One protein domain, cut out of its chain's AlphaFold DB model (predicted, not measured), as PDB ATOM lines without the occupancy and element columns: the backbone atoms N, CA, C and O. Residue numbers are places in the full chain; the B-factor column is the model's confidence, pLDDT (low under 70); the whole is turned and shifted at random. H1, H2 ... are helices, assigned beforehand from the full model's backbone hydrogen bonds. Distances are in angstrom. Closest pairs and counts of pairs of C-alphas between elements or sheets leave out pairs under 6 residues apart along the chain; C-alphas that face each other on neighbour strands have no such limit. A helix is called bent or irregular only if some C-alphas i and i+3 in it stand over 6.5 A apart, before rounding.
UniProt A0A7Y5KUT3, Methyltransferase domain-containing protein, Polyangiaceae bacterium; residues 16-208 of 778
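This is residues 16 to 208 of the 778 residues of the protein "Methyltransferase domain-containing protein" of Polyangiaceae bacterium (UniProt A0A7Y5KUT3). The longest helix, H7, stands beside H4 and H8 in an up-and-down bundle of three, with H4 in the core of a rounded, all-helix body. H1 packs on H4 and H2 on H1, H3 packs on H8 about perpendicular to it with its end at Ser 57 closest, and on the far side of H8 from H4 the hairpin of H10 and H11 packs on it, chiefly through H11; H9 lies farthest out. The printed part has 193 residues with eleven named helices, H1 to H11 in order along the chain, and no named strand. It is compact, with a radius of gyration of the C-alphas of 15.6 A and spans of 41 by 39 by 31 A.

Start at H7, residues 113 to 129, which touches H4, residues 59 to 68, opposite ways at a shallow tilt of 23 degrees; their closest C-alphas, Pro 59 and Leu 122, are 5.2 A apart. H7 and H8, residues 134 to 146, form a helical hairpin at a shallow tilt of 17 degrees, closest at C-alphas 129 and 137, 5.8 A. H4 is the hub, touching six helices. Look there for H1, residues 16 to 24, at C-alphas 17 and 67, 4.4 A, and H5, residues 76 to 84, about perpendicular at 74 degrees, at C-alphas 68 and 78, 4.8 A. H2, residues 29 to 40, touches H1 with residues 29 to 33 alone, closest at C-alphas 22 and 29, 4.2 A. H3, residues 48 to 57, touches H4 only at the corner and touches H8 about perpendicular, with C-alphas 57 and 138 closest at 4.3 A. H6, residues 86 to 92, touches residues 113 to 115 of H7 alone, closest at C-alphas 91 and 115, 4.8 A. H11, residues 199 to 208, touches H8, closest at C-alphas 143 and 207, 5.6 A, and forms a helical hairpin with H10, residues 172 to 186, closest at C-alphas 174 and 208, 4.6 A. H9, residues 155 to 165, only just touches H10, with 3 pairs of C-alphas within 8 A, the closest being 165 and 178, 7.1 A. Every O i to N i+4 pair is within hydrogen-bond range in H1 to H5 and H8 to H11; H7 has 11 of 13, and H6 has 1 of 3 beside 4 of 4 O i to N i+3 pairs.

Find C-alpha 113 at (265.711, 296.266, 299.582); from there H7 runs 23.7 A to C-alpha 129, and is irregular, C-alphas 124 and 127 being 7.0 A apart. H10 measures 20.9 A and H8 18.3 A. H1 begins at (258.997, 284.457, 296.532), and H11 ends at C-alpha 208, (286.590, 295.899, 304.529).

The two farthest C-alphas, Pro 107 and Asp 196, are 46.9 A apart. The printed part has no cut. Look for the long links at residues 93 to 112 and 187 to 198; pLDDT is under 70 at residues 105 to 111.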
ATOM      1  N   GLU A  16     258.271 283.201 296.528       90.31
ATOM      2  CA  GLU A  16     258.997 284.457 296.532       90.31
ATOM      3  C   GLU A  16     260.405 284.294 295.945       90.31
ATOM      4  O   GLU A  16     260.849 285.147 295.169       90.31
ATOM      5  N   ALA A  17     261.079 283.176 296.232       93.00
ATOM      6  CA  ALA A  17     262.342 282.848 295.583       93.00
ATOM      7  C   ALA A  17     262.187 282.728 294.058       93.00
ATOM      8  O   ALA A  17     262.982 283.299 293.313       93.00
ATOM      9  N   VAL A  18     261.132 282.054 293.583       93.44
ATOM     10  CA  VAL A  18     260.823 281.925 292.144       93.44
ATOM     11  C   VAL A  18     260.620 283.296 291.495       93.44
ATOM     12  O   VAL A  18     261.169 283.568 290.421       93.44
ATOM     13  N   ARG A  19     259.883 284.192 292.162       91.38
ATOM     14  CA  ARG A  19     259.671 285.566 291.692       91.38
ATOM     15  C   ARG A  19     260.985 286.340 291.587       91.38
ATOM     16  O   ARG A  19     261.244 286.959 290.555       91.38
ATOM     17  N   ARG A  20     261.832 286.283 292.620       91.44
ATOM     18  CA  ARG A  20     263.140 286.961 292.631       91.44
ATOM     19  C   ARG A  20     264.090 286.420 291.570       91.44
ATOM     20  O   ARG A  20     264.759 287.218 290.924       91.44
ATOM     21  N   LEU A  21     264.118 285.106 291.346       93.38
ATOM     22  CA  LEU A  21     264.915 284.498 290.275       93.38
ATOM     23  C   LEU A  21     264.453 284.974 288.895       93.38
ATOM     24  O   LEU A  21     265.278 285.356 288.070       93.38
ATOM     25  N   SER A  22     263.140 285.036 288.678       92.00
ATOM     26  CA  SER A  22     262.564 285.529 287.422       92.00
ATOM     27  C   SER A  22     262.899 287.001 287.170       92.00
ATOM     28  O   SER A  22     263.173 287.403 286.044       92.00
ATOM     29  N   TRP A  23     262.901 287.813 288.228       89.69
ATOM     30  CA  TRP A  23     263.280 289.223 288.159       89.69
ATOM     31  C   TRP A  23     264.790 289.434 287.971       89.69
ATOM     32  O   TRP A  23     265.195 290.342 287.247       89.69
ATOM     33  N   ALA A  24     265.614 288.608 288.616       90.19
ATOM     34  CA  ALA A  24     267.069 288.652 288.523       90.19
ATOM     35  C   ALA A  24     267.577 288.237 287.132       90.19
ATOM     36  O   ALA A  24     268.579 288.773 286.664       90.19
ATOM     37  N   PHE A  25     266.871 287.319 286.466       92.12
ATOM     38  CA  PHE A  25     267.228 286.777 285.154       92.12
ATOM     39  C   PHE A  25     266.073 286.953 284.153       92.12
ATOM     40  O   PHE A  25     265.451 285.969 283.750       92.12
ATOM     41  N   PRO A  26     265.767 288.198 283.738       89.94
ATOM     42  CA  PRO A  26     264.593 288.492 282.914       89.94
ATOM     43  C   PRO A  26     264.667 287.898 281.499       89.94
ATOM     44  O   PRO A  26     263.624 287.694 280.882       89.94
ATOM     45  N   ASP A  27     265.871 287.608 280.996       92.44
ATOM     46  CA  ASP A  27     266.083 287.060 279.650       92.44
ATOM     47  C   ASP A  27     265.742 285.561 279.547       92.44
ATOM     48  O   ASP A  27     265.372 285.088 278.474       92.44
ATOM     49  N   ASP A  28     265.844 284.812 280.653       94.12
ATOM     50  CA  ASP A  28     265.457 283.394 280.738       94.12
ATOM     51  C   ASP A  28     264.933 283.026 282.149       94.12
ATOM     52  O   ASP A  28     265.601 282.314 282.912       94.12
ATOM     53  N   PRO A  29     263.731 283.508 282.531       92.94
ATOM     54  CA  PRO A  29     263.195 283.308 283.877       92.94
ATOM     55  C   PRO A  29     262.985 281.831 284.232       92.94
ATOM     56  O   PRO A  29     263.338 281.390 285.327       92.94
ATOM     57  N   GLN A  30     262.433 281.045 283.301       93.69
ATOM     58  CA  GLN A  30     262.153 279.628 283.539       93.69
ATOM     59  C   GLN A  30     263.445 278.806 283.585       93.69
ATOM     60  O   GLN A  30     263.595 277.964 284.470       93.69
ATOM     61  N   GLY A  31     264.411 279.074 282.699       94.56
ATOM     62  CA  GLY A  31     265.703 278.397 282.738       94.56
ATOM     63  C   GLY A  31     266.482 278.685 284.022       94.56
ATOM     64  O   GLY A  31     267.136 277.782 284.554       94.56
ATOM     65  N   ALA A  32     266.357 279.895 284.583       95.00
ATOM     66  CA  ALA A  32     266.914 280.229 285.892       95.00
ATOM     67  C   ALA A  32     266.271 279.409 287.025       95.00
ATOM     68  O   ALA A  32     266.992 278.845 287.850       95.00
ATOM     69  N   VAL A  33     264.941 279.273 287.041       95.25
ATOM     70  CA  VAL A  33     264.219 278.437 288.021       95.25
ATOM     71  C   VAL A  33     264.628 276.966 287.899       95.25
ATOM     72  O   VAL A  33     264.986 276.338 288.895       95.25
ATOM     73  N   ASP A  34     264.685 276.425 286.682       93.88
ATOM     74  CA  ASP A  34     265.077 275.032 286.451       93.88
ATOM     75  C   ASP A  34     266.541 274.771 286.852       93.88
ATOM     76  O   ASP A  34     266.884 273.703 287.375       93.88
ATOM     77  N   ARG A  35     267.440 275.738 286.611       94.88
ATOM     78  CA  ARG A  35     268.844 275.674 287.051       94.88
ATOM     79  C   ARG A  35     268.946 275.722 288.575       94.88
ATOM     80  O   ARG A  35     269.749 274.978 289.137       94.88
ATOM     81  N   ALA A  36     268.148 276.559 289.231       95.69
ATOM     82  CA  ALA A  36     268.096 276.652 290.685       95.69
ATOM     83  C   ALA A  36     267.636 275.329 291.313       95.69
ATOM     84  O   ALA A  36     268.304 274.817 292.209       95.69
ATOM     85  N   GLU A  37     266.583 274.718 290.772       94.56
ATOM     86  CA  GLU A  37     266.061 273.424 291.221       94.56
ATOM     87  C   GLU A  37     267.123 272.310 291.130       94.56
ATOM     88  O   GLU A  37     267.347 271.561 292.084       94.56
ATOM     89  N   ARG A  38     267.862 272.252 290.010       94.12
ATOM     90  CA  ARG A  38     268.997 271.324 289.849       94.12
ATOM     91  C   ARG A  38     270.115 271.595 290.852       94.12
ATOM     92  O   ARG A  38     270.644 270.648 291.424       94.12
ATOM     93  N   SER A  39     270.467 272.865 291.062       94.19
ATOM     94  CA  SER A  39     271.528 273.269 291.991       94.19
ATOM     95  C   SER A  39     271.209 272.842 293.428       94.19
ATOM     96  O   SER A  39     272.034 272.195 294.074       94.19
ATOM     97  N   LEU A  40     269.979 273.083 293.893       94.88
ATOM     98  CA  LEU A  40     269.511 272.705 295.234       94.88
ATOM     99  C   LEU A  40     269.545 271.185 295.467       94.88
ATOM    100  O   LEU A  40     269.841 270.733 296.575       94.88
ATOM    101  N   GLY A  41     269.310 270.394 294.415       92.50
ATOM    102  CA  GLY A  41     269.398 268.932 294.455       92.50
ATOM    103  C   GLY A  41     270.812 268.374 294.661       92.50
ATOM    104  O   GLY A  41     270.948 267.204 295.010       92.50
ATOM    105  N   THR A  42     271.859 269.185 294.474       92.31
ATOM    106  CA  THR A  42     273.262 268.763 294.669       92.31
ATOM    107  C   THR A  42     273.781 268.983 296.090       92.31
ATOM    108  O   THR A  42     274.857 268.496 296.434       92.31
ATOM    109  N   VAL A  43     273.032 269.702 296.931       94.38
ATOM    110  CA  VAL A  43     273.495 270.122 298.258       94.38
ATOM    111  C   VAL A  43     273.266 269.017 299.286       94.38
ATOM    112  O   VAL A  43     272.152 268.518 299.468       94.38
ATOM    113  N   ALA A  44     274.310 268.672 300.038       94.44
ATOM    114  CA  ALA A  44     274.192 267.800 301.201       94.44
ATOM    115  C   ALA A  44     273.589 268.575 302.390       94.44
ATOM    116  O   ALA A  44     274.291 268.968 303.313       94.44
ATOM    117  N   TRP A  45     272.268 268.787 302.386       94.12
ATOM    118  CA  TRP A  45     271.549 269.640 303.354       94.12
ATOM    119  C   TRP A  45     271.722 269.275 304.841       94.12
ATOM    120  O   TRP A  45     271.463 270.102 305.719       94.12
ATOM    121  N   HIS A  46     272.152 268.048 305.144       93.56
ATOM    122  CA  HIS A  46     272.448 267.607 306.508       93.56
ATOM    123  C   HIS A  46     273.802 268.123 307.024       93.56
ATOM    124  O   HIS A  46     273.975 268.237 308.233       93.56
ATOM    125  N   ASP A  47     274.725 268.490 306.135       96.44
ATOM    126  CA  ASP A  47     276.058 268.988 306.463       96.44
ATOM    127  C   ASP A  47     276.100 270.522 306.379       96.44
ATOM    128  O   ASP A  47     275.876 271.127 305.332       96.44
ATOM    129  N   GLU A  48     276.383 271.163 307.514       96.94
ATOM    130  CA  GLU A  48     276.480 272.622 307.622       96.94
ATOM    131  C   GLU A  48     277.599 273.194 306.746       96.94
ATOM    132  O   GLU A  48     277.430 274.253 306.141       96.94
ATOM    133  N   VAL A  49     278.720 272.476 306.634       96.81
ATOM    134  CA  VAL A  49     279.865 272.890 305.818       96.81
ATOM    135  C   VAL A  49     279.507 272.797 304.340       96.81
ATOM    136  O   VAL A  49     279.814 273.720 303.587       96.81
ATOM    137  N   ALA A  50     278.799 271.745 303.922       96.56
ATOM    138  CA  ALA A  50     278.344 271.597 302.542       96.56
ATOM    139  C   ALA A  50     277.347 272.693 302.130       96.56
ATOM    140  O   ALA A  50     277.473 273.250 301.039       96.56
ATOM    141  N   VAL A  51     276.392 273.042 303.002       97.38
ATOM    142  CA  VAL A  51     275.435 274.138 302.754       97.38
ATOM    143  C   VAL A  51     276.164 275.476 302.625       97.38
ATOM    144  O   VAL A  51     275.944 276.207 301.658       97.38
ATOM    145  N   ALA A  52     277.060 275.787 303.565       97.00
ATOM    146  CA  ALA A  52     277.810 277.040 303.544       97.00
ATOM    147  C   ALA A  52     278.754 277.122 302.333       97.00
ATOM    148  O   ALA A  52     278.811 278.158 301.675       97.00
ATOM    149  N   ARG A  53     279.442 276.021 301.992       96.88
ATOM    150  CA  ARG A  53     280.301 275.915 300.806       96.88
ATOM    151  C   ARG A  53     279.516 276.196 299.534       96.88
ATOM    152  O   ARG A  53     279.957 277.013 298.734       96.88
ATOM    153  N   TRP A  54     278.372 275.539 299.346       97.12
ATOM    154  CA  TRP A  54     277.537 275.717 298.158       97.12
ATOM    155  C   TRP A  54     277.110 277.179 297.977       97.12
ATOM    156  O   TRP A  54     277.273 277.725 296.887       97.12
ATOM    157  N   LEU A  55     276.663 277.832 299.057       96.69
ATOM    158  CA  LEU A  55     276.240 279.236 299.030       96.69
ATOM    159  C   LEU A  55     277.332 280.188 298.558       96.69
ATOM    160  O   LEU A  55     277.024 281.162 297.888       96.69
ATOM    161  N   VAL A  56     278.592 279.921 298.902       96.62
ATOM    162  CA  VAL A  56     279.702 280.807 298.540       96.62
ATOM    163  C   VAL A  56     280.507 280.320 297.344       96.62
ATOM    164  O   VAL A  56     281.494 280.953 297.020       96.62
ATOM    165  N   SER A  57     280.151 279.208 296.693       94.75
ATOM    166  CA  SER A  57     280.982 278.633 295.619       94.75
ATOM    167  C   SER A  57     280.872 279.392 294.294       94.75
ATOM    168  O   SER A  57     281.855 279.508 293.564       94.75
ATOM    169  N   GLU A  58     279.676 279.882 293.958       95.50
ATOM    170  CA  GLU A  58     279.440 280.668 292.744       95.50
ATOM    171  C   GLU A  58     278.272 281.657 292.899       95.50
ATOM    172  O   GLU A  58     277.343 281.378 293.668       95.50
ATOM    173  N   PRO A  59     278.256 282.779 292.142       97.31
ATOM    174  CA  PRO A  59     277.253 283.827 292.330       97.31
ATOM    175  C   PRO A  59     275.816 283.340 292.154       97.31
ATOM    176  O   PRO A  59     274.949 283.688 292.951       97.31
ATOM    177  N   PHE A  60     275.555 282.484 291.164       96.38
ATOM    178  CA  PHE A  60     274.220 281.928 290.951       96.38
ATOM    179  C   PHE A  60     273.709 281.120 292.157       96.38
ATOM    180  O   PHE A  60     272.557 281.280 292.553       96.38
ATOM    181  N   GLY A  61     274.554 280.285 292.775       96.12
ATOM    182  CA  GLY A  61     274.194 279.532 293.983       96.12
ATOM    183  C   GLY A  61     273.835 280.454 295.150       96.12
ATOM    184  O   GLY A  61     272.803 280.258 295.797       96.12
ATOM    185  N   ALA A  62     274.620 281.517 295.351       97.75
ATOM    186  CA  ALA A  62     274.324 282.552 296.340       97.75
ATOM    187  C   ALA A  62     272.986 283.253 296.064       97.75
ATOM    188  O   ALA A  62     272.178 283.396 296.979       97.75
ATOM    189  N   VAL A  63     272.708 283.633 294.810       97.88
ATOM    190  CA  VAL A  63     271.429 284.255 294.415       97.88
ATOM    191  C   VAL A  63     270.247 283.357 294.773       97.88
ATOM    192  O   VAL A  63     269.288 283.831 295.378       97.88
ATOM    193  N   VAL A  64     270.323 282.060 294.458       97.44
ATOM    194  CA  VAL A  64     269.271 281.089 294.804       97.44
ATOM    195  C   VAL A  64     269.087 281.002 296.319       97.44
ATOM    196  O   VAL A  64     267.962 281.062 296.814       97.44
ATOM    197  N   GLY A  65     270.184 280.889 297.065       97.31
ATOM    198  CA  GLY A  65     270.142 280.796 298.518       97.31
ATOM    199  C   GLY A  65     269.565 282.034 299.200       97.31
ATOM    200  O   GLY A  65     268.731 281.911 300.094       97.31
ATOM    201  N   LEU A  66     269.958 283.225 298.750       96.69
ATOM    202  CA  LEU A  66     269.428 284.495 299.239       96.69
ATOM    203  C   LEU A  66     267.950 284.672 298.876       96.69
ATOM    204  O   LEU A  66     267.169 285.119 299.712       96.69
ATOM    205  N   ALA A  67     267.537 284.269 297.673       95.31
ATOM    206  CA  ALA A  67     266.138 284.316 297.260       95.31
ATOM    207  C   ALA A  67     265.243 283.448 298.168       95.31
ATOM    208  O   ALA A  67     264.168 283.895 298.564       95.31
ATOM    209  N   LEU A  68     265.718 282.262 298.573       95.75
ATOM    210  CA  LEU A  68     265.029 281.366 299.519       95.75
ATOM    211  C   LEU A  68     264.868 281.949 300.930       95.75
ATOM    212  O   LEU A  68     263.977 281.526 301.666       95.75
ATOM    213  N   LEU A  69     265.727 282.892 301.331       94.69
ATOM    214  CA  LEU A  69     265.639 283.559 302.634       94.69
ATOM    215  C   LEU A  69     264.544 284.627 302.688       94.69
ATOM    216  O   LEU A  69     264.234 285.122 303.773       94.69
ATOM    217  N   ALA A  70     263.957 284.971 301.541       90.00
ATOM    218  CA  ALA A  70     262.907 285.973 301.447       90.00
ATOM    219  C   ALA A  70     261.485 285.407 301.600       90.00
ATOM    220  O   ALA A  70     260.543 286.184 301.768       90.00
ATOM    221  N   ASP A  71     261.312 284.084 301.529       88.69
ATOM    222  CA  ASP A  71     260.005 283.437 301.659       88.69
ATOM    223  C   ASP A  71     259.446 283.527 303.089       88.69
ATOM    224  O   ASP A  71     260.156 283.356 304.084       88.69
ATOM    225  N   GLU A  72     258.134 283.744 303.198       86.19
ATOM    226  CA  GLU A  72     257.403 283.700 304.464       86.19
ATOM    227  C   GLU A  72     256.119 282.858 304.315       86.19
ATOM    228  O   GLU A  72     255.208 283.258 303.587       86.19
ATOM    229  N   PRO A  73     256.010 281.708 305.011       89.38
ATOM    230  CA  PRO A  73     257.052 281.070 305.822       89.38
ATOM    231  C   PRO A  73     258.236 280.579 304.969       89.38
ATOM    232  O   PRO A  73     258.075 280.278 303.790       89.38
ATOM    233  N   LEU A  74     259.416 280.452 305.585       90.62
ATOM    234  CA  LEU A  74     260.596 279.906 304.909       90.62
ATOM    235  C   LEU A  74     260.341 278.471 304.426       90.62
ATOM    236  O   LEU A  74     259.793 277.642 305.160       90.62
ATOM    237  N   SER A  75     260.829 278.160 303.225       92.00
ATOM    238  CA  SER A  75     260.926 276.785 302.731       92.00
ATOM    239  C   SER A  75     261.911 275.960 303.576       92.00
ATOM    240  O   SER A  75     262.698 276.505 304.348       92.00
ATOM    241  N   LEU A  76     261.923 274.629 303.420       90.62
ATOM    242  CA  LEU A  76     262.874 273.766 304.144       90.62
ATOM    243  C   LEU A  76     264.338 274.135 303.855       90.62
ATOM    244  O   LEU A  76     265.156 274.177 304.773       90.62
ATOM    245  N   ALA A  77     264.655 274.436 302.592       93.69
ATOM    246  CA  ALA A  77     265.980 274.896 302.193       93.69
ATOM    247  C   ALA A  77     266.290 276.276 302.796       93.69
ATOM    248  O   ALA A  77     267.344 276.447 303.403       93.69
ATOM    249  N   GLY A  78     265.352 277.230 302.724       95.44
ATOM    250  CA  GLY A  78     265.510 278.559 303.327       95.44
ATOM    251  C   GLY A  78     265.714 278.510 304.846       95.44
ATOM    252  O   GLY A  78     266.610 279.162 305.377       95.44
ATOM    253  N   ALA A  79     264.949 277.671 305.550       96.00
ATOM    254  CA  ALA A  79     265.104 277.444 306.984       96.00
ATOM    255  C   ALA A  79     266.487 276.866 307.314       96.00
ATOM    256  O   ALA A  79     267.155 277.361 308.221       96.00
ATOM    257  N   ARG A  80     266.961 275.882 306.537       96.81
ATOM    258  CA  ARG A  80     268.292 275.302 306.739       96.81
ATOM    259  C   ARG A  80     269.408 276.313 306.476       96.81
ATOM    260  O   ARG A  80     270.355 276.358 307.253       96.81
ATOM    261  N   ILE A  81     269.292 277.141 305.435       97.38
ATOM    262  CA  ILE A  81     270.254 278.219 305.159       97.38
ATOM    263  C   ILE A  81     270.301 279.199 306.332       97.38
ATOM    264  O   ILE A  81     271.390 279.502 306.813       97.38
ATOM    265  N   ARG A  82     269.143 279.647 306.832       96.62
ATOM    266  CA  ARG A  82     269.061 280.540 307.995       96.62
ATOM    267  C   ARG A  82     269.724 279.932 309.231       96.62
ATOM    268  O   ARG A  82     270.379 280.652 309.971       96.62
ATOM    269  N   ASP A  83     269.553 278.636 309.470       96.62
ATOM    270  CA  ASP A  83     270.129 277.989 310.650       96.62
ATOM    271  C   ASP A  83     271.668 277.899 310.561       96.62
ATOM    272  O   ASP A  83     272.354 278.038 311.573       96.62
ATOM    273  N   VAL A  84     272.227 277.717 309.356       97.12
ATOM    274  CA  VAL A  84     273.685 277.652 309.132       97.12
ATOM    275  C   VAL A  84     274.315 279.053 309.088       97.12
ATOM    276  O   VAL A  84     275.321 279.303 309.760       97.12
ATOM    277  N   LEU A  85     273.717 279.971 308.326       96.81
ATOM    278  CA  LEU A  85     274.183 281.342 308.079       96.81
ATOM    279  C   LEU A  85     273.084 282.365 308.428       96.81
ATOM    280  O   LEU A  85     272.542 283.029 307.535       96.81
ATOM    281  N   PRO A  86     272.733 282.521 309.718       96.19
ATOM    282  CA  PRO A  86     271.699 283.465 310.145       96.19
ATOM    283  C   PRO A  86     272.022 284.917 309.769       96.19
ATOM    284  O   PRO A  86     271.114 285.735 309.625       96.19
ATOM    285  N   GLU A  87     273.296 285.252 309.589       96.38
ATOM    286  CA  GLU A  87     273.767 286.577 309.195       96.38
ATOM    287  C   GLU A  87     273.257 286.977 307.801       96.38
ATOM    288  O   GLU A  87     272.815 288.111 307.619       96.38
ATOM    289  N   LEU A  88     273.215 286.035 306.849       96.56
ATOM    290  CA  LEU A  88     272.677 286.279 305.505       96.56
ATOM    291  C   LEU A  88     271.156 286.460 305.520       96.56
ATOM    292  O   LEU A  88     270.627 287.283 304.778       96.56
ATOM    293  N   TRP A  89     270.445 285.761 306.410       95.25
ATOM    294  CA  TRP A  89     269.014 286.015 306.629       95.25
ATOM    295  C   TRP A  89     268.766 287.429 307.166       95.25
ATOM    296  O   TRP A  89     267.767 288.059 306.836       95.25
ATOM    297  N   GLY A  90     269.718 287.984 307.922       94.00
ATOM    298  CA  GLY A  90     269.674 289.369 308.382       94.00
ATOM    299  C   GLY A  90     269.485 290.393 307.254       94.00
ATOM    300  O   GLY A  90     268.903 291.451 307.496       94.00
ATOM    301  N   LEU A  91     269.908 290.091 306.022       93.94
ATOM    302  CA  LEU A  91     269.720 290.962 304.856       93.94
ATOM    303  C   LEU A  91     268.242 291.131 304.467       93.94
ATOM    304  O   LEU A  91     267.881 292.151 303.881       93.94
ATOM    305  N   SER A  92     267.375 290.171 304.812       90.88
ATOM    306  CA  SER A  92     265.935 290.224 304.524       90.88
ATOM    307  C   SER A  92     265.131 290.994 305.580       90.88
ATOM    308  O   SER A  92     263.912 291.098 305.465       90.88
ATOM    309  N   VAL A  93     265.779 291.483 306.643       88.62
ATOM    310  CA  VAL A  93     265.113 292.144 307.776       88.62
ATOM    311  C   VAL A  93     264.796 293.622 307.510       88.62
ATOM    312  O   VAL A  93     263.690 294.044 307.851       88.62
ATOM    313  N   PRO A  94     265.708 294.444 306.945       83.81
ATOM    314  CA  PRO A  94     265.407 295.845 306.673       83.81
ATOM    315  C   PRO A  94     264.261 295.982 305.672       83.81
ATOM    316  O   PRO A  94     264.338 295.461 304.563       83.81
ATOM    317  N   SER A  95     263.223 296.725 306.056       80.75
ATOM    318  CA  SER A  95     262.060 297.017 305.209       80.75
ATOM    319  C   SER A  95     262.187 298.321 304.416       80.75
ATOM    320  O   SER A  95     261.408 298.566 303.499       80.75
ATOM    321  N   ASN A  96     263.175 299.150 304.761       79.50
ATOM    322  CA  ASN A  96     263.431 300.444 304.145       79.50
ATOM    323  C   ASN A  96     264.823 300.461 303.515       79.50
ATOM    324  O   ASN A  96     265.756 299.829 304.015       79.50
ATOM    325  N   VAL A  97     264.960 301.213 302.425       78.94
ATOM    326  CA  VAL A  97     266.268 301.528 301.847       78.94
ATOM    327  C   VAL A  97     267.103 302.361 302.821       78.94
ATOM    328  O   VAL A  97     266.560 303.181 303.559       78.94
ATOM    329  N   THR A  98     268.426 302.180 302.800       76.75
ATOM    330  CA  THR A  98     269.353 302.945 303.652       76.75
ATOM    331  C   THR A  98     269.346 304.435 303.304       76.75
ATOM    332  O   THR A  98     269.354 305.279 304.194       76.75
ATOM    333  N   THR A  99     269.306 304.766 302.011       80.19
ATOM    334  CA  THR A  99     269.228 306.145 301.504       80.19
ATOM    335  C   THR A  99     268.345 306.204 300.256       80.19
ATOM    336  O   THR A  99     268.088 305.177 299.625       80.19
ATOM    337  N   TYR A 100     267.931 307.410 299.857       79.12
ATOM    338  CA  TYR A 100     267.165 307.667 298.626       79.12
ATOM    339  C   TYR A 100     267.891 307.237 297.336       79.12
ATOM    340  O   TYR A 100     267.267 307.111 296.287       79.12
ATOM    341  N   GLU A 101     269.210 307.030 297.393       81.44
ATOM    342  CA  GLU A 101     270.017 306.597 296.247       81.44
ATOM    343  C   GLU A 101     269.740 305.146 295.857       81.44
ATOM    344  O   GLU A 101     269.986 304.754 294.719       81.44
ATOM    345  N   HIS A 102     269.238 304.355 296.801       81.62
ATOM    346  CA  HIS A 102     268.966 302.947 296.593       81.62
ATOM    347  C   HIS A 102     267.621 302.763 295.908       81.62
ATOM    348  O   HIS A 102     266.609 303.358 296.286       81.62
ATOM    349  N   GLU A 103     267.603 301.874 294.922       78.44
ATOM    350  CA  GLU A 103     266.370 301.489 294.258       78.44
ATOM    351  C   GLU A 103     265.417 300.824 295.256       78.44
ATOM    352  O   GLU A 103     265.743 299.816 295.892       78.44
ATOM    353  N   ARG A 104     264.229 301.416 295.397       70.25
ATOM    354  CA  ARG A 104     263.150 300.874 296.222       70.25
ATOM    355  C   ARG A 104     262.595 299.611 295.572       70.25
ATOM    356  O   ARG A 104     262.460 299.550 294.352       70.25
ATOM    357  N   SER A 105     262.227 298.625 296.386       63.00
ATOM    358  CA  SER A 105     261.468 297.471 295.902       63.00
ATOM    359  C   SER A 105     260.130 297.945 295.302       63.00
ATOM    360  O   SER A 105     259.542 298.924 295.769       63.00
ATOM    361  N   GLY A 106     259.666 297.278 294.240       54.38
ATOM    362  CA  GLY A 106     258.419 297.625 293.549       54.38
ATOM    363  C   GLY A 106     257.164 297.487 294.436       54.38
ATOM    364  O   GLY A 106     257.224 296.871 295.499       54.38
ATOM    365  N   PRO A 107     256.009 298.020 294.001       40.34
ATOM    366  CA  PRO A 107     254.782 298.131 294.807       40.34
ATOM    367  C   PRO A 107     254.072 296.805 295.180       40.34
ATOM    368  O   PRO A 107     253.000 296.848 295.775       40.34
ATOM    369  N   GLU A 108     254.633 295.630 294.868       50.84
ATOM    370  CA  GLU A 108     253.924 294.333 294.873       50.84
ATOM    371  C   GLU A 108     254.378 293.317 295.955       50.84
ATOM    372  O   GLU A 108     254.212 292.108 295.786       50.84
ATOM    373  N   GLY A 109     254.962 293.729 297.089       54.41
ATOM    374  CA  GLY A 109     255.262 292.779 298.180       54.41
ATOM    375  C   GLY A 109     256.144 293.307 299.312       54.41
ATOM    376  O   GLY A 109     256.493 294.484 299.342       54.41
ATOM    377  N   ARG A 110     256.503 292.421 300.261       60.12
ATOM    378  CA  ARG A 110     257.387 292.732 301.401       60.12
ATOM    379  C   ARG A 110     258.747 293.206 300.869       60.12
ATOM    380  O   ARG A 110     259.510 292.421 300.305       60.12
ATOM    381  N   ALA A 111     259.017 294.502 301.000       69.12
ATOM    382  CA  ALA A 111     260.240 295.119 300.509       69.12
ATOM    383  C   ALA A 111     261.430 294.634 301.349       69.12
ATOM    384  O   ALA A 111     261.492 294.931 302.539       69.12
ATOM    385  N   THR A 112     262.364 293.897 300.741       83.38
ATOM    386  CA  THR A 112     263.654 293.541 301.360       83.38
ATOM    387  C   THR A 112     264.794 294.187 300.564       83.38
ATOM    388  O   THR A 112     265.616 293.505 299.957       83.38
ATOM    389  N   PRO A 113     264.849 295.534 300.509       86.31
ATOM    390  CA  PRO A 113     265.711 296.266 299.582       86.31
ATOM    391  C   PRO A 113     267.203 295.952 299.738       86.31
ATOM    392  O   PRO A 113     267.937 295.996 298.752       86.31
ATOM    393  N   LEU A 114     267.658 295.626 300.953       91.31
ATOM    394  CA  LEU A 114     269.048 295.241 301.194       91.31
ATOM    395  C   LEU A 114     269.364 293.863 300.590       91.31
ATOM    396  O   LEU A 114     270.348 293.731 299.867       91.31
ATOM    397  N   LEU A 115     268.509 292.862 300.820       93.19
ATOM    398  CA  LEU A 115     268.619 291.547 300.183       93.19
ATOM    399  C   LEU A 115     268.566 291.660 298.654       93.19
ATOM    400  O   LEU A 115     269.408 291.089 297.964       93.19
ATOM    401  N   ASP A 116     267.614 292.436 298.127       91.50
ATOM    402  CA  ASP A 116     267.455 292.660 296.688       91.50
ATOM    403  C   ASP A 116     268.712 293.314 296.081       91.50
ATOM    404  O   ASP A 116     269.129 292.944 294.983       91.50
ATOM    405  N   ARG A 117     269.359 294.250 296.795       92.38
ATOM    406  CA  ARG A 117     270.646 294.842 296.384       92.38
ATOM    407  C   ARG A 117     271.749 293.785 296.309       92.38
ATOM    408  O   ARG A 117     272.439 293.727 295.296       92.38
ATOM    409  N   VAL A 118     271.905 292.948 297.333       95.44
ATOM    410  CA  VAL A 118     272.947 291.904 297.346       95.44
ATOM    411  C   VAL A 118     272.725 290.893 296.215       95.44
ATOM    412  O   VAL A 118     273.665 290.546 295.499       95.44
ATOM    413  N   ILE A 119     271.471 290.492 295.972       95.38
ATOM    414  CA  ILE A 119     271.106 289.651 294.821       95.38
ATOM    415  C   ILE A 119     271.514 290.329 293.507       95.38
ATOM    416  O   ILE A 119     272.150 289.688 292.672       95.38
ATOM    417  N   ARG A 120     271.214 291.624 293.320       93.94
ATOM    418  CA  ARG A 120     271.631 292.364 292.114       93.94
ATOM    419  C   ARG A 120     273.143 292.385 291.937       93.94
ATOM    420  O   ARG A 120     273.599 292.194 290.813       93.94
ATOM    421  N   ALA A 121     273.909 292.595 293.004       96.12
ATOM    422  CA  ALA A 121     275.368 292.617 292.925       96.12
ATOM    423  C   ALA A 121     275.910 291.258 292.451       96.12
ATOM    424  O   ALA A 121     276.697 291.191 291.509       96.12
ATOM    425  N   LEU A 122     275.408 290.157 293.015       97.75
ATOM    426  CA  LEU A 122     275.775 288.805 292.582       97.75
ATOM    427  C   LEU A 122     275.382 288.525 291.122       97.75
ATOM    428  O   LEU A 122     276.156 287.907 290.394       97.75
ATOM    429  N   VAL A 123     274.219 289.007 290.670       95.50
ATOM    430  CA  VAL A 123     273.785 288.897 289.265       95.50
ATOM    431  C   VAL A 123     274.717 289.671 288.334       95.50
ATOM    432  O   VAL A 123     275.135 289.127 287.314       95.50
ATOM    433  N   CYS A 124     275.088 290.908 288.690       94.25
ATOM    434  CA  CYS A 124     276.027 291.715 287.901       94.25
ATOM    435  C   CYS A 124     277.388 291.011 287.771       94.25
ATOM    436  O   CYS A 124     277.994 291.021 286.703       94.25
ATOM    437  N   ALA A 125     277.833 290.337 288.834       96.19
ATOM    438  CA  ALA A 125     279.094 289.609 288.855       96.19
ATOM    439  C   ALA A 125     279.053 288.233 288.156       96.19
ATOM    440  O   ALA A 125     280.119 287.706 287.827       96.19
ATOM    441  N   ASP A 126     277.878 287.626 287.911       93.44
ATOM    442  CA  ASP A 126     277.767 286.240 287.407       93.44
ATOM    443  C   ASP A 126     278.536 286.039 286.097       93.44
ATOM    444  O   ASP A 126     279.297 285.081 285.977       93.44
ATOM    445  N   ILE A 127     278.397 286.958 285.137       89.94
ATOM    446  CA  ILE A 127     279.037 286.842 283.817       89.94
ATOM    447  C   ILE A 127     280.562 286.911 283.943       89.94
ATOM    448  O   ILE A 127     281.259 286.022 283.448       89.94
ATOM    449  N   GLU A 128     281.083 287.928 284.630       91.12
ATOM    450  CA  GLU A 128     282.529 288.118 284.791       91.12
ATOM    451  C   GLU A 128     283.163 286.982 285.610       91.12
ATOM    452  O   GLU A 128     284.255 286.504 285.281       91.12
ATOM    453  N   SER A 129     282.434 286.446 286.595       94.00
ATOM    454  CA  SER A 129     282.895 285.352 287.459       94.00
ATOM    455  C   SER A 129     283.195 284.039 286.722       94.00
ATOM    456  O   SER A 129     283.990 283.225 287.199       94.00
ATOM    457  N   ARG A 130     282.608 283.818 285.534       92.00
ATOM    458  CA  ARG A 130     282.810 282.592 284.728       92.00
ATOM    459  C   ARG A 130     284.243 282.436 284.235       92.00
ATOM    460  O   ARG A 130     284.670 281.327 283.934       92.00
ATOM    461  N   SER A 131     284.965 283.547 284.153       92.88
ATOM    462  CA  SER A 131     286.365 283.602 283.738       92.88
ATOM    463  C   SER A 131     287.361 283.511 284.904       92.88
ATOM    464  O   SER A 131     288.565 283.633 284.682       92.88
ATOM    465  N   LEU A 132     286.867 283.343 286.136       95.00
ATOM    466  CA  LEU A 132     287.667 283.084 287.332       95.00
ATOM    467  C   LEU A 132     287.759 281.576 287.590       95.00
ATOM    468  O   LEU A 132     286.819 280.828 287.284       95.00
ATOM    469  N   ASP A 133     288.866 281.146 288.196       94.25
ATOM    470  CA  ASP A 133     288.985 279.796 288.748       94.25
ATOM    471  C   ASP A 133     288.024 279.580 289.933       94.25
ATOM    472  O   ASP A 133     287.336 280.496 290.393       94.25
ATOM    473  N   THR A 134     287.939 278.341 290.418       93.81
ATOM    474  CA  THR A 134     286.996 277.958 291.474       93.81
ATOM    475  C   THR A 134     287.220 278.713 292.787       93.81
ATOM    476  O   THR A 134     286.243 279.121 293.413       93.81
ATOM    477  N   SER A 135     288.469 278.934 293.205       94.75
ATOM    478  CA  SER A 135     288.774 279.620 294.468       94.75
ATOM    479  C   SER A 135     288.526 281.124 294.373       94.75
ATOM    480  O   SER A 135     287.918 281.704 295.273       94.75
ATOM    481  N   ALA A 136     288.922 281.754 293.266       95.94
ATOM    482  CA  ALA A 136     288.660 283.159 292.979       95.94
ATOM    483  C   ALA A 136     287.156 283.446 292.864       95.94
ATOM    484  O   ALA A 136     286.664 284.443 293.398       95.94
ATOM    485  N   ARG A 137     286.404 282.545 292.220       97.12
ATOM    486  CA  ARG A 137     284.943 282.631 292.140       97.12
ATOM    487  C   ARG A 137     284.300 282.514 293.515       97.12
ATOM    488  O   ARG A 137     283.446 283.334 293.840       97.12
ATOM    489  N   ALA A 138     284.749 281.561 294.333       97.12
ATOM    490  CA  ALA A 138     284.215 281.402 295.676       97.12
ATOM    491  C   ALA A 138     284.501 282.627 296.563       97.12
ATOM    492  O   ALA A 138     283.651 283.075 297.333       97.12
ATOM    493  N   LEU A 139     285.694 283.211 296.421       97.88
ATOM    494  CA  LEU A 139     286.087 284.428 297.124       97.88
ATOM    495  C   LEU A 139     285.202 285.617 296.723       97.88
ATOM    496  O   LEU A 139     284.647 286.282 297.597       97.88
ATOM    497  N   LEU A 140     285.008 285.841 295.420       98.31
ATOM    498  CA  LEU A 140     284.101 286.864 294.889       98.31
ATOM    499  C   LEU A 140     282.678 286.710 295.450       98.31
ATOM    500  O   LEU A 140     282.085 287.676 295.932       98.31
ATOM    501  N   THR A 141     282.129 285.494 295.400       98.31
ATOM    502  CA  THR A 141     280.769 285.205 295.873       98.31
ATOM    503  C   THR A 141     280.624 285.417 297.376       98.31
ATOM    504  O   THR A 141     279.631 286.005 297.812       98.31
ATOM    505  N   ALA A 142     281.606 284.986 298.171       98.19
ATOM    506  CA  ALA A 142     281.610 285.223 299.608       98.19
ATOM    507  C   ALA A 142     281.632 286.722 299.921       98.19
ATOM    508  O   ALA A 142     280.801 287.196 300.687       98.19
ATOM    509  N   VAL A 143     282.524 287.488 299.290       98.31
ATOM    510  CA  VAL A 143     282.627 288.931 299.542       98.31
ATOM    511  C   VAL A 143     281.315 289.639 299.217       98.31
ATOM    512  O   VAL A 143     280.782 290.328 300.080       98.31
ATOM    513  N   LEU A 144     280.747 289.420 298.027       98.31
ATOM    514  CA  LEU A 144     279.485 290.058 297.634       98.31
ATOM    515  C   LEU A 144     278.305 289.655 298.526       98.31
ATOM    516  O   LEU A 144     277.415 290.466 298.758       98.31
ATOM    517  N   SER A 145     278.298 288.430 299.059       98.06
ATOM    518  CA  SER A 145     277.244 287.983 299.979       98.06
ATOM    519  C   SER A 145     277.345 288.640 301.360       98.06
ATOM    520  O   SER A 145     276.330 288.782 302.039       98.06
ATOM    521  N   PHE A 146     278.554 289.015 301.792       97.69
ATOM    522  CA  PHE A 146     278.817 289.447 303.166       97.69
ATOM    523  C   PHE A 146     279.150 290.933 303.329       97.69
ATOM    524  O   PHE A 146     278.989 291.436 304.438       97.69
ATOM    525  N   CYS A 147     279.557 291.654 302.280       95.06
ATOM    526  CA  CYS A 147     280.065 293.031 302.379       95.06
ATOM    527  C   CYS A 147     279.066 294.056 302.948       95.06
ATOM    528  O   CYS A 147     279.481 295.095 303.455       95.06
ATOM    529  N   ASP A 148     277.768 293.739 302.921       92.94
ATOM    530  CA  ASP A 148     276.678 294.600 303.393       92.94
ATOM    531  C   ASP A 148     275.919 294.047 304.617       92.94
ATOM    532  O   ASP A 148     274.924 294.630 305.058       92.94
ATOM    533  N   VAL A 149     276.375 292.941 305.215       95.00
ATOM    534  CA  VAL A 149     275.651 292.239 306.293       95.00
ATOM    535  C   VAL A 149     275.462 293.091 307.547       95.00
ATOM    536  O   VAL A 149     274.401 293.015 308.168       95.00
ATOM    537  N   ALA A 150     276.413 293.965 307.890       93.38
ATOM    538  CA  ALA A 150     276.278 294.867 309.039       93.38
ATOM    539  C   ALA A 150     275.109 295.867 308.897       93.38
ATOM    540  O   ALA A 150     274.589 296.378 309.894       93.38
ATOM    541  N   LYS A 151     274.639 296.130 307.667       91.44
ATOM    542  CA  LYS A 151     273.442 296.951 307.413       91.44
ATOM    543  C   LYS A 151     272.149 296.192 307.714       91.44
ATOM    544  O   LYS A 151     271.111 296.825 307.909       91.44
ATOM    545  N   GLY A 152     272.198 294.863 307.787       92.06
ATOM    546  CA  GLY A 152     271.076 293.975 308.088       92.06
ATOM    547  C   GLY A 152     271.055 293.477 309.536       92.06
ATOM    548  O   GLY A 152     271.732 293.997 310.416       92.06
ATOM    549  N   GLY A 153     270.242 292.457 309.785       92.44
ATOM    550  CA  GLY A 153     270.139 291.777 311.073       92.44
ATOM    551  C   GLY A 153     268.944 292.229 311.910       92.44
ATOM    552  O   GLY A 153     268.566 293.407 311.927       92.44
ATOM    553  N   THR A 154     268.354 291.273 312.629       91.62
ATOM    554  CA  THR A 154     267.316 291.526 313.635       91.62
ATOM    555  C   THR A 154     267.882 292.306 314.827       91.62
ATOM    556  O   THR A 154     269.094 292.290 315.061       91.62
ATOM    557  N   PRO A 155     267.027 292.947 315.649       92.38
ATOM    558  CA  PRO A 155     267.480 293.595 316.879       92.38
ATOM    559  C   PRO A 155     268.320 292.676 317.780       92.38
ATOM    560  O   PRO A 155     269.331 293.110 318.325       92.38
ATOM    561  N   SER A 156     267.957 291.391 317.884       93.50
ATOM    562  CA  SER A 156     268.715 290.413 318.672       93.50
ATOM    563  C   SER A 156     270.065 290.052 318.048       93.50
ATOM    564  O   SER A 156     271.043 289.913 318.780       93.50
ATOM    565  N   GLN A 157     270.150 289.938 316.718       93.69
ATOM    566  CA  GLN A 157     271.420 289.706 316.019       93.69
ATOM    567  C   GLN A 157     272.380 290.880 316.208       93.69
ATOM    568  O   GLN A 157     273.533 290.667 316.573       93.69
ATOM    569  N   ARG A 158     271.898 292.116 316.039       93.44
ATOM    570  CA  ARG A 158     272.727 293.318 316.209       93.44
ATOM    571  C   ARG A 158     273.240 293.470 317.637       93.44
ATOM    572  O   ARG A 158     274.398 293.817 317.829       93.44
ATOM    573  N   GLU A 159     272.415 293.163 318.638       93.00
ATOM    574  CA  GLU A 159     272.857 293.177 320.037       93.00
ATOM    575  C   GLU A 159     273.908 292.091 320.322       93.00
ATOM    576  O   GLU A 159     274.898 292.332 321.017       93.00
ATOM    577  N   ALA A 160     273.749 290.903 319.733       93.06
ATOM    578  CA  ALA A 160     274.749 289.844 319.829       93.06
ATOM    579  C   ALA A 160     276.077 290.245 319.162       93.06
ATOM    580  O   ALA A 160     277.138 290.018 319.740       93.06
ATOM    581  N   TRP A 161     276.038 290.868 317.981       94.69
ATOM    582  CA  TRP A 161     277.238 291.368 317.304       94.69
ATOM    583  C   TRP A 161     277.922 292.479 318.099       94.69
ATOM    584  O   TRP A 161     279.135 292.424 318.293       94.69
ATOM    585  N   ARG A 162     277.162 293.428 318.652       92.19
ATOM    586  CA  ARG A 162     277.706 294.495 319.499       92.19
ATOM    587  C   ARG A 162     278.417 293.937 320.727       92.19
ATOM    588  O   ARG A 162     279.564 294.283 320.987       92.19
ATOM    589  N   SER A 163     277.754 293.045 321.459       91.50
ATOM    590  CA  SER A 163     278.276 292.496 322.716       91.50
ATOM    591  C   SER A 163     279.439 291.515 322.531       91.50
ATOM    592  O   SER A 163     280.345 291.495 323.362       91.50
ATOM    593  N   ARG A 164     279.439 290.698 321.467       93.19
ATOM    594  CA  ARG A 164     280.483 289.681 321.228       93.19
ATOM    595  C   ARG A 164     281.621 290.152 320.335       93.19
ATOM    596  O   ARG A 164     282.748 289.711 320.535       93.19
ATOM    597  N   LEU A 165     281.311 290.947 319.315       91.81
ATOM    598  CA  LEU A 165     282.236 291.298 318.235       91.81
ATOM    599  C   LEU A 165     282.632 292.780 318.252       91.81
ATOM    600  O   LEU A 165     283.537 293.157 317.521       91.81
ATOM    601  N   GLY A 166     281.972 293.613 319.066       89.06
ATOM    602  CA  GLY A 166     282.199 295.060 319.076       89.06
ATOM    603  C   GLY A 166     281.631 295.785 317.854       89.06
ATOM    604  O   GLY A 166     281.980 296.934 317.621       89.06
ATOM    605  N   VAL A 167     280.760 295.126 317.083       89.56
ATOM    606  CA  VAL A 167     280.143 295.680 315.872       89.56
ATOM    607  C   VAL A 167     278.964 296.571 316.256       89.56
ATOM    608  O   VAL A 167     277.945 296.083 316.752       89.56
ATOM    609  N   ASP A 168     279.091 297.877 316.031       85.00
ATOM    610  CA  ASP A 168     278.061 298.858 316.388       85.00
ATOM    611  C   ASP A 168     277.269 299.406 315.192       85.00
ATOM    612  O   ASP A 168     276.196 299.982 315.397       85.00
ATOM    613  N   GLY A 169     277.723 299.132 313.965       83.31
ATOM    614  CA  GLY A 169     277.064 299.532 312.732       83.31
ATOM    615  C   GLY A 169     277.470 300.917 312.233       83.31
ATOM    616  O   GLY A 169     276.840 301.392 311.298       83.31
ATOM    617  N   THR A 170     278.474 301.572 312.819       83.88
ATOM    618  CA  THR A 170     278.924 302.903 312.375       83.88
ATOM    619  C   THR A 170     279.776 302.830 311.105       83.88
ATOM    620  O   THR A 170     279.740 303.733 310.273       83.88
ATOM    621  N   VAL A 171     280.555 301.755 310.932       88.00
ATOM    622  CA  VAL A 171     281.491 301.582 309.808       88.00
ATOM    623  C   VAL A 171     281.200 300.242 309.130       88.00
ATOM    624  O   VAL A 171     281.843 299.225 309.374       88.00
ATOM    625  N   HIS A 172     280.158 300.230 308.294       89.62
ATOM    626  CA  HIS A 172     279.503 298.994 307.848       89.62
ATOM    627  C   HIS A 172     280.402 297.980 307.126       89.62
ATOM    628  O   HIS A 172     280.184 296.781 307.272       89.62
ATOM    629  N   ASN A 173     281.366 298.423 306.323       92.19
ATOM    630  CA  ASN A 173     282.293 297.546 305.597       92.19
ATOM    631  C   ASN A 173     283.259 296.828 306.556       92.19
ATOM    632  O   ASN A 173     283.465 295.619 306.442       92.19
ATOM    633  N   GLU A 174     283.818 297.555 307.526       92.50
ATOM    634  CA  GLU A 174     284.694 297.004 308.565       92.50
ATOM    635  C   GLU A 174     283.912 296.067 309.487       92.50
ATOM    636  O   GLU A 174     284.323 294.926 309.711       92.50
ATOM    637  N   ASP A 175     282.726 296.491 309.922       93.69
ATOM    638  CA  ASP A 175     281.810 295.675 310.718       93.69
ATOM    639  C   ASP A 175     281.411 294.380 309.989       93.69
ATOM    640  O   ASP A 175     281.392 293.297 310.579       93.69
ATOM    641  N   SER A 176     281.138 294.459 308.683       96.25
ATOM    642  CA  SER A 176     280.809 293.290 307.857       96.25
ATOM    643  C   SER A 176     281.994 292.335 307.713       96.25
ATOM    644  O   SER A 176     281.808 291.118 307.729       96.25
ATOM    645  N   ALA A 177     283.222 292.858 307.638       96.62
ATOM    646  CA  ALA A 177     284.432 292.043 307.639       96.62
ATOM    647  C   ALA A 177     284.625 291.294 308.971       96.62
ATOM    648  O   ALA A 177     284.997 290.117 308.961       96.62
ATOM    649  N   VAL A 178     284.321 291.934 310.107       96.06
ATOM    650  CA  VAL A 178     284.357 291.300 311.439       96.06
ATOM    651  C   VAL A 178     283.290 290.209 311.565       96.06
ATOM    652  O   VAL A 178     283.587 289.107 312.036       96.06
ATOM    653  N   ILE A 179     282.060 290.472 311.105       96.88
ATOM    654  CA  ILE A 179     280.985 289.466 311.080       96.88
ATOM    655  C   ILE A 179     281.391 288.273 310.206       96.88
ATOM    656  O   ILE A 179     281.248 287.122 310.623       96.88
ATOM    657  N   PHE A 180     281.950 288.528 309.020       97.31
ATOM    658  CA  PHE A 180     282.444 287.472 308.139       97.31
ATOM    659  C   PHE A 180     283.518 286.610 308.817       97.31
ATOM    660  O   PHE A 180     283.494 285.388 308.691       97.31
ATOM    661  N   GLU A 181     284.439 287.206 309.578       96.25
ATOM    662  CA  GLU A 181     285.479 286.465 310.296       96.25
ATOM    663  C   GLU A 181     284.908 285.534 311.388       96.25
ATOM    664  O   GLU A 181     285.427 284.433 311.605       96.25
ATOM    665  N   ASP A 182     283.832 285.930 312.078       96.25
ATOM    666  CA  ASP A 182     283.104 285.046 313.006       96.25
ATOM    667  C   ASP A 182     282.440 283.876 312.257       96.25
ATOM    668  O   ASP A 182     282.613 282.712 312.634       96.25
ATOM    669  N   VAL A 183     281.776 284.155 311.128       96.25
ATOM    670  CA  VAL A 183     281.168 283.131 310.259       96.25
ATOM    671  C   VAL A 183     282.218 282.160 309.714       96.25
ATOM    672  O   VAL A 183     282.007 280.943 309.706       96.25
ATOM    673  N   ALA A 184     283.376 282.671 309.302       95.06
ATOM    674  CA  ALA A 184     284.487 281.869 308.820       95.06
ATOM    675  C   ALA A 184     285.014 280.916 309.894       95.06
ATOM    676  O   ALA A 184     285.176 279.726 309.630       95.06
ATOM    677  N   ARG A 185     285.191 281.393 311.131       94.06
ATOM    678  CA  ARG A 185     285.582 280.535 312.262       94.06
ATOM    679  C   ARG A 185     284.537 279.460 312.571       94.06
ATOM    680  O   ARG A 185     284.894 278.337 312.930       94.06
ATOM    681  N   ARG A 186     283.251 279.785 312.427       94.31
ATOM    682  CA  ARG A 186     282.140 278.887 312.765       94.31
ATOM    683  C   ARG A 186     281.931 277.789 311.718       94.31
ATOM    684  O   ARG A 186     281.815 276.616 312.096       94.31
ATOM    685  N   VAL A 187     281.924 278.141 310.428       94.94
ATOM    686  CA  VAL A 187     281.570 277.211 309.340       94.94
ATOM    687  C   VAL A 187     282.453 277.314 308.088       94.94
ATOM    688  O   VAL A 187     283.003 276.291 307.684       94.94
ATOM    689  N   LEU A 188     282.655 278.495 307.482       92.88
ATOM    690  CA  LEU A 188     283.285 278.581 306.145       92.88
ATOM    691  C   LEU A 188     284.771 278.192 306.126       92.88
ATOM    692  O   LEU A 188     285.249 277.653 305.132       92.88
ATOM    693  N   GLY A 189     285.501 278.382 307.225       88.25
ATOM    694  CA  GLY A 189     286.902 277.967 307.347       88.25
ATOM    695  C   GLY A 189     287.101 276.449 307.289       88.25
ATOM    696  O   GLY A 189     288.219 275.989 307.091       88.25
ATOM    697  N   LYS A 190     286.021 275.666 307.422       91.44
ATOM    698  CA  LYS A 190     286.026 274.198 307.315       91.44
ATOM    699  C   LYS A 190     285.739 273.704 305.890       91.44
ATOM    700  O   LYS A 190     285.798 272.505 305.653       91.44
ATOM    701  N   ALA A 191     285.395 274.595 304.954       87.56
ATOM    702  CA  ALA A 191     284.872 274.243 303.631       87.56
ATOM    703  C   ALA A 191     285.934 274.042 302.528       87.56
ATOM    704  O   ALA A 191     285.546 273.822 301.382       87.56
ATOM    705  N   GLU A 192     287.234 274.111 302.851       87.25
ATOM    706  CA  GLU A 192     288.356 273.972 301.897       87.25
ATOM    707  C   GLU A 192     288.151 274.800 300.607       87.25
ATOM    708  O   GLU A 192     288.096 274.277 299.495       87.25
ATOM    709  N   LEU A 193     287.976 276.118 300.765       89.75
ATOM    710  CA  LEU A 193     287.663 277.053 299.667       89.75
ATOM    711  C   LEU A 193     288.909 277.576 298.922       89.75
ATOM    712  O   LEU A 193     288.797 278.147 297.835       89.75
ATOM    713  N   SER A 194     290.098 277.373 299.491       90.00
ATOM    714  CA  SER A 194     291.396 277.733 298.908       90.00
ATOM    715  C   SER A 194     292.455 276.711 299.301       90.00
ATOM    716  O   SER A 194     292.502 276.316 300.466       90.00
ATOM    717  N   GLU A 195     293.354 276.369 298.379       85.62
ATOM    718  CA  GLU A 195     294.450 275.421 298.635       85.62
ATOM    719  C   GLU A 195     295.517 275.972 299.598       85.62
ATOM    720  O   GLU A 195     296.132 275.218 300.346       85.62
ATOM    721  N   ASP A 196     295.710 277.292 299.626       88.25
ATOM    722  CA  ASP A 196     296.741 277.971 300.426       88.25
ATOM    723  C   ASP A 196     296.267 278.440 301.814       88.25
ATOM    724  O   ASP A 196     297.028 279.048 302.566       88.25
ATOM    725  N   GLY A 197     295.001 278.186 302.156       87.75
ATOM    726  CA  GLY A 197     294.397 278.574 303.433       87.75
ATOM    727  C   GLY A 197     294.175 280.080 303.644       87.75
ATOM    728  O   GLY A 197     293.720 280.466 304.721       87.75
ATOM    729  N   ARG A 198     294.437 280.947 302.653       92.19
ATOM    730  CA  ARG A 198     294.329 282.416 302.798       92.19
ATOM    731  C   ARG A 198     292.957 282.988 302.422       92.19
ATOM    732  O   ARG A 198     292.768 284.203 302.436       92.19
ATOM    733  N   PHE A 199     291.967 282.138 302.131       94.50
ATOM    734  CA  PHE A 199     290.599 282.554 301.786       94.50
ATOM    735  C   PHE A 199     289.996 283.571 302.769       94.50
ATOM    736  O   PHE A 199     289.489 284.609 302.352       94.50
ATOM    737  N   VAL A 200     290.069 283.287 304.075       95.06
ATOM    738  CA  VAL A 200     289.436 284.124 305.111       95.06
ATOM    739  C   VAL A 200     290.101 285.496 305.202       95.06
ATOM    740  O   VAL A 200     289.409 286.506 305.305       95.06
ATOM    741  N   GLU A 201     291.432 285.539 305.118       95.31
ATOM    742  CA  GLU A 201     292.209 286.780 305.124       95.31
ATOM    743  C   GLU A 201     291.813 287.679 303.944       95.31
ATOM    744  O   GLU A 201     291.455 288.841 304.147       95.31
ATOM    745  N   ARG A 202     291.804 287.117 302.726       96.75
ATOM    746  CA  ARG A 202     291.446 287.837 301.496       96.75
ATOM    747  C   ARG A 202     290.004 288.333 301.532       96.75
ATOM    748  O   ARG A 202     289.751 289.499 301.242       96.75
ATOM    749  N   ALA A 203     289.062 287.478 301.933       97.06
ATOM    750  CA  ALA A 203     287.649 287.839 302.011       97.06
ATOM    751  C   ALA A 203     287.404 288.950 303.041       97.06
ATOM    752  O   ALA A 203     286.687 289.903 302.748       97.06
ATOM    753  N   ARG A 204     288.060 288.893 304.207       97.12
ATOM    754  CA  ARG A 204     287.987 289.948 305.229       97.12
ATOM    755  C   ARG A 204     288.462 291.297 304.683       97.12
ATOM    756  O   ARG A 204     287.788 292.304 304.880       97.12
ATOM    757  N   ILE A 205     289.597 291.322 303.983       96.75
ATOM    758  CA  ILE A 205     290.168 292.553 303.414       96.75
ATOM    759  C   ILE A 205     289.286 293.110 302.290       96.75
ATOM    760  O   ILE A 205     289.047 294.315 302.238       96.75
ATOM    761  N   LEU A 206     288.753 292.249 301.422       97.62
ATOM    762  CA  LEU A 206     287.836 292.664 300.361       97.62
ATOM    763  C   LEU A 206     286.496 293.173 300.917       97.62
ATOM    764  O   LEU A 206     286.006 294.197 300.451       97.62
ATOM    765  N   CYS A 207     285.936 292.544 301.957       96.94
ATOM    766  CA  CYS A 207     284.763 293.076 302.660       96.94
ATOM    767  C   CYS A 207     285.055 294.464 303.245       96.94
ATOM    768  O   CYS A 207     284.300 295.402 302.998       96.94
ATOM    769  N   ALA A 208     286.187 294.625 303.936       95.06
ATOM    770  CA  ALA A 208     286.590 295.899 304.529       95.06
ATOM    771  C   ALA A 208     286.904 296.987 303.486       95.06
ATOM    772  O   ALA A 208     286.857 298.168 303.807       95.06
TER     773      ALA A 208